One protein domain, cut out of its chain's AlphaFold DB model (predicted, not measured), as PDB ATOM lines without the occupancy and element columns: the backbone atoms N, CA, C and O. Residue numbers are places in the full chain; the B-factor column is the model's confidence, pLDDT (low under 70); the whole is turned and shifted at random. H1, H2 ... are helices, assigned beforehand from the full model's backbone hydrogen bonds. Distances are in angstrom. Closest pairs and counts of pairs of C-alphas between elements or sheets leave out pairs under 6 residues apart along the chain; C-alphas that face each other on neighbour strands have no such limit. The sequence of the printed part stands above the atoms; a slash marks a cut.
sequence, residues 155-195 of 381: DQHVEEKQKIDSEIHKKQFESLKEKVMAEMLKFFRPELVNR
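This is residues 155 to 195 of the 381 residues of the protein "ClpB_D2-small domain-containing protein" of Candidatus Roizmanbacteria bacterium CG03_land_8_20_14_0_80_39_12 (UniProt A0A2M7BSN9). One long helix, H1, makes a rod, and after its last residue, Phe 187, the backbone turns aside into a small hook made of the tight link, the four-residue helix H2 and the last two printed residues. The printed part has 41 residues with two named helices, H1 then H2, and no named strand; the class is all helix. It is extended, with a radius of gyration of the C-alphas of 16.6 A, and spans 50 by 17 by 8 A.

H1, residues 155 to 187, begins with C-alpha 155 at (211.434, 77.785, 111.894) and measures 46.5 A to C-alpha 187 at (169.448, 66.005, 128.001). H2, residues 190 to 193, ends with C-alpha 193 at (172.479, 57.655, 122.624).

Residues 155 to 183 of H1 stand free. A tight link of 2 residues joins H1 to H2. The two helices are close but not clearly touching; their closest C-alphas, those of Leu 185 and Val 193, are 7.9 A apart. In H1 every O i to N i+4 pair is within hydrogen-bond range; H2 is too short for such a pair.

The two C-alphas farthest apart, those of Asp 155 and Glu 191, are 50.6 A apart. The printed part has no cut. The mean pLDDT of the printed part is 80.3, and residues 155 to 162 are under 70.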
ATOM      1  N   ASP A 155     212.247  78.944 112.274       57.19
ATOM      2  CA  ASP A 155     211.434  77.785 111.894       57.19
ATOM      3  C   ASP A 155     211.286  76.796 113.059       57.19
ATOM      4  O   ASP A 155     210.168  76.433 113.411       57.19
ATOM      5  N   GLN A 156     212.372  76.469 113.768       55.81
ATOM      6  CA  GLN A 156     212.314  75.576 114.936       55.81
ATOM      7  C   GLN A 156     211.490  76.167 116.089       55.81
ATOM      8  O   GLN A 156     210.644  75.480 116.653       55.81
ATOM      9  N   HIS A 157     211.672  77.450 116.415       55.78
ATOM     10  CA  HIS A 157     210.926  78.092 117.501       55.78
ATOM     11  C   HIS A 157     209.461  78.381 117.147       55.78
ATOM     12  O   HIS A 157     208.600  78.347 118.027       55.78
ATOM     13  N   VAL A 158     209.150  78.651 115.877       60.53
ATOM     14  CA  VAL A 158     207.775  78.793 115.383       60.53
ATOM     15  C   VAL A 158     207.084  77.436 115.395       60.53
ATOM     16  O   VAL A 158     205.971  77.349 115.906       60.53
ATOM     17  N   GLU A 159     207.741  76.375 114.925       64.56
ATOM     18  CA  GLU A 159     207.205  75.013 114.963       64.56
ATOM     19  C   GLU A 159     207.004  74.507 116.397       64.56
ATOM     20  O   GLU A 159     205.964  73.927 116.704       64.56
ATOM     21  N   GLU A 160     207.962  74.732 117.299       67.44
ATOM     22  CA  GLU A 160     207.834  74.384 118.720       67.44
ATOM     23  C   GLU A 160     206.697  75.155 119.385       67.44
ATOM     24  O   GLU A 160     205.874  74.561 120.082       67.44
ATOM     25  N   LYS A 161     206.594  76.463 119.132       66.69
ATOM     26  CA  LYS A 161     205.497  77.281 119.652       66.69
ATOM     27  C   LYS A 161     204.145  76.814 119.113       66.69
ATOM     28  O   LYS A 161     203.208  76.662 119.889       66.69
ATOM     29  N   GLN A 162     204.054  76.521 117.816       69.62
ATOM     30  CA  GLN A 162     202.850  75.958 117.202       69.62
ATOM     31  C   GLN A 162     202.489  74.595 117.805       69.62
ATOM     32  O   GLN A 162     201.311  74.338 118.055       69.62
ATOM     33  N   LYS A 163     203.478  73.734 118.085       74.25
ATOM     34  CA  LYS A 163     203.266  72.448 118.766       74.25
ATOM     35  C   LYS A 163     202.723  72.651 120.174       74.25
ATOM     36  O   LYS A 163     201.682  72.079 120.486       74.25
ATOM     37  N   ILE A 164     203.351  73.502 120.982       72.06
ATOM     38  CA  ILE A 164     202.906  73.801 122.352       72.06
ATOM     39  C   ILE A 164     201.478  74.361 122.345       72.06
ATOM     40  O   ILE A 164     200.616  73.854 123.066       72.06
ATOM     41  N   ASP A 165     201.195  75.345 121.490       70.38
ATOM     42  CA  ASP A 165     199.852  75.916 121.351       70.38
ATOM     43  C   ASP A 165     198.839  74.837 120.923       70.38
ATOM     44  O   ASP A 165     197.731  74.766 121.461       70.38
ATOM     45  N   SER A 166     199.219  73.936 120.010       76.88
ATOM     46  CA  SER A 166     198.363  72.822 119.583       76.88
ATOM     47  C   SER A 166     198.084  71.808 120.700       76.88
ATOM     48  O   SER A 166     196.949  71.351 120.837       76.88
ATOM     49  N   GLU A 167     199.075  71.491 121.536       79.88
ATOM     50  CA  GLU A 167     198.931  70.569 122.665       79.88
ATOM     51  C   GLU A 167     198.039  71.158 123.760       79.88
ATOM     52  O   GLU A 167     197.155  70.473 124.284       79.88
ATOM     53  N   ILE A 168     198.212  72.449 124.062       76.12
ATOM     54  CA  ILE A 168     197.345  73.188 124.986       76.12
ATOM     55  C   ILE A 168     195.898  73.148 124.486       76.12
ATOM     56  O   ILE A 168     194.989  72.820 125.255       76.12
ATOM     57  N   HIS A 169     195.677  73.418 123.198       76.06
ATOM     58  CA  HIS A 169     194.347  73.362 122.596       76.06
ATOM     59  C   HIS A 169     193.741  71.960 122.622       76.06
ATOM     60  O   HIS A 169     192.564  71.819 122.954       76.06
ATOM     61  N   LYS A 170     194.528  70.918 122.337       82.19
ATOM     62  CA  LYS A 170     194.064  69.529 122.404       82.19
ATOM     63  C   LYS A 170     193.596  69.169 123.814       82.19
ATOM     64  O   LYS A 170     192.505  68.631 123.985       82.19
ATOM     65  N   LYS A 171     194.365  69.554 124.834       83.69
ATOM     66  CA  LYS A 171     194.008  69.329 126.241       83.69
ATOM     67  C   LYS A 171     192.744  70.095 126.650       83.69
ATOM     68  O   LYS A 171     191.897  69.570 127.372       83.69
ATOM     69  N   GLN A 172     192.587  71.332 126.174       82.00
ATOM     70  CA  GLN A 172     191.360  72.111 126.375       82.00
ATOM     71  C   GLN A 172     190.151  71.468 125.683       82.00
ATOM     72  O   GLN A 172     189.067  71.427 126.267       82.00
ATOM     73  N   PHE A 173     190.330  70.943 124.470       85.19
ATOM     74  CA  PHE A 173     189.283  70.258 123.718       85.19
ATOM     75  C   PHE A 173     188.845  68.954 124.390       85.19
ATOM     76  O   PHE A 173     187.646  68.713 124.494       85.19
ATOM     77  N   GLU A 174     189.777  68.151 124.911       86.12
ATOM     78  CA  GLU A 174     189.455  66.945 125.686       86.12
ATOM     79  C   GLU A 174     188.611  67.285 126.924       86.12
ATOM     80  O   GLU A 174     187.554  66.691 127.136       86.12
ATOM     81  N   SER A 175     188.988  68.326 127.676       87.62
ATOM     82  CA  SER A 175     188.185  68.790 128.817       87.62
ATOM     83  C   SER A 175     186.803  69.315 128.402       87.62
ATOM     84  O   SER A 175     185.807  69.088 129.094       87.62
ATOM     85  N   LEU A 176     186.713  70.024 127.273       86.94
ATOM     86  CA  LEU A 176     185.437  70.503 126.744       86.94
ATOM     87  C   LEU A 176     184.554  69.335 126.286       86.94
ATOM     88  O   LEU A 176     183.351  69.350 126.542       86.94
ATOM     89  N   LYS A 177     185.149  68.305 125.676       87.12
ATOM     90  CA  LYS A 177     184.470  67.078 125.245       87.12
ATOM     91  C   LYS A 177     183.787  66.388 126.403       87.12
ATOM     92  O   LYS A 177     182.606  66.078 126.303       87.12
ATOM     93  N   GLU A 178     184.496  66.196 127.506       88.50
ATOM     94  CA  GLU A 178     183.927  65.573 128.701       88.50
ATOM     95  C   GLU A 178     182.718  66.355 129.225       88.50
ATOM     96  O   GLU A 178     181.676  65.765 129.510       88.50
ATOM     97  N   LYS A 179     182.816  67.689 129.281       89.75
ATOM     98  CA  LYS A 179     181.712  68.556 129.722       89.75
ATOM     99  C   LYS A 179     180.505  68.477 128.791       89.75
ATOM    100  O   LYS A 179     179.381  68.346 129.266       89.75
ATOM    101  N   VAL A 180     180.727  68.540 127.479       87.81
ATOM    102  CA  VAL A 180     179.653  68.460 126.479       87.81
ATOM    103  C   VAL A 180     178.987  67.086 126.511       87.81
ATOM    104  O   VAL A 180     177.761  67.011 126.503       87.81
ATOM    105  N   MET A 181     179.764  66.004 126.616       86.62
ATOM    106  CA  MET A 181     179.230  64.644 126.732       86.62
ATOM    107  C   MET A 181     178.417  64.459 128.017       86.62
ATOM    108  O   MET A 181     177.336  63.872 127.977       86.62
ATOM    109  N   ALA A 182     178.891  64.997 129.145       88.38
ATOM    110  CA  ALA A 182     178.152  64.965 130.402       88.38
ATOM    111  C   ALA A 182     176.805  65.694 130.289       88.38
ATOM    112  O   ALA A 182     175.793  65.196 130.780       88.38
ATOM    113  N   GLU A 183     176.765  66.839 129.605       90.12
ATOM    114  CA  GLU A 183     175.527  67.594 129.408       90.12
ATOM    115  C   GLU A 183     174.585  66.932 128.394       90.12
ATOM    116  O   GLU A 183     173.370  66.907 128.586       90.12
ATOM    117  N   MET A 184     175.140  66.302 127.358       87.88
ATOM    118  CA  MET A 184     174.383  65.527 126.377       87.88
ATOM    119  C   MET A 184     173.662  64.338 127.025       87.88
ATOM    120  O   MET A 184     172.485  64.117 126.744       87.88
ATOM    121  N   LEU A 185     174.324  63.625 127.944       86.19
ATOM    122  CA  LEU A 185     173.736  62.513 128.704       86.19
ATOM    123  C   LEU A 185     172.664  62.957 129.714       86.19
ATOM    124  O   LEU A 185     171.830  62.144 130.108       86.19
ATOM    125  N   LYS A 186     172.661  64.228 130.138       90.56
ATOM    126  CA  LYS A 186     171.569  64.792 130.952       90.56
ATOM    127  C   LYS A 186     170.338  65.119 130.113       90.56
ATOM    128  O   LYS A 186     169.219  64.997 130.606       90.56
ATOM    129  N   PHE A 187     170.537  65.567 128.873       91.12
ATOM    130  CA  PHE A 187     169.448  66.005 128.001       91.12
ATOM    131  C   PHE A 187     168.798  64.845 127.234       91.12
ATOM    132  O   PHE A 187     167.573  64.783 127.116       91.12
ATOM    133  N   PHE A 188     169.600  63.904 126.729       89.56
ATOM    134  CA  PHE A 188     169.123  62.748 125.974       89.56
ATOM    135  C   PHE A 188     169.110  61.481 126.828       89.56
ATOM    136  O   PHE A 188     170.017  61.223 127.615       89.56
ATOM    137  N   ARG A 189     168.082  60.645 126.643       89.12
ATOM    138  CA  ARG A 189     167.992  59.354 127.336       89.12
ATOM    139  C   ARG A 189     169.075  58.392 126.820       89.12
ATOM    140  O   ARG A 189     169.286  58.346 125.606       89.12
ATOM    141  N   PRO A 190     169.676  57.554 127.687       83.44
ATOM    142  CA  PRO A 190     170.714  56.596 127.289       83.44
ATOM    143  C   PRO A 190     170.293  55.658 126.150       83.44
ATOM    144  O   PRO A 190     171.105  55.319 125.297       83.44
ATOM    145  N   GLU A 191     169.009  55.289 126.079       88.50
ATOM    146  CA  GLU A 191     168.459  54.462 124.994       88.50
ATOM    147  C   GLU A 191     168.633  55.086 123.606       88.50
ATOM    148  O   GLU A 191     168.863  54.365 122.638       88.50
ATOM    149  N   LEU A 192     168.521  56.414 123.500       87.25
ATOM    150  CA  LEU A 192     168.688  57.125 122.236       87.25
ATOM    151  C   LEU A 192     170.169  57.245 121.872       87.25
ATOM    152  O   LEU A 192     170.527  57.055 120.716       87.25
ATOM    153  N   VAL A 193     171.029  57.532 122.850       83.81
ATOM    154  CA  VAL A 193     172.479  57.655 122.624       83.81
ATOM    155  C   VAL A 193     173.059  56.326 122.134       83.81
ATOM    156  O   VAL A 193     173.836  56.306 121.188       83.81
ATOM    157  N   ASN A 194     172.577  55.208 122.680       85.69
ATOM    158  CA  ASN A 194     172.987  53.861 122.284       85.69
ATOM    159  C   ASN A 194     172.485  53.421 120.889       85.69
ATOM    160  O   ASN A 194     172.763  52.297 120.479       85.69
ATOM    161  N   ARG A 195     171.723  54.256 120.161       92.56
ATOM    162  CA  ARG A 195     171.315  54.006 118.761       92.56
ATOM    163  C   ARG A 195     172.302  54.562 117.736       92.56
ATOM    164  O   ARG A 195     172.126  54.296 116.551       92.56
TER     165      ARG A 195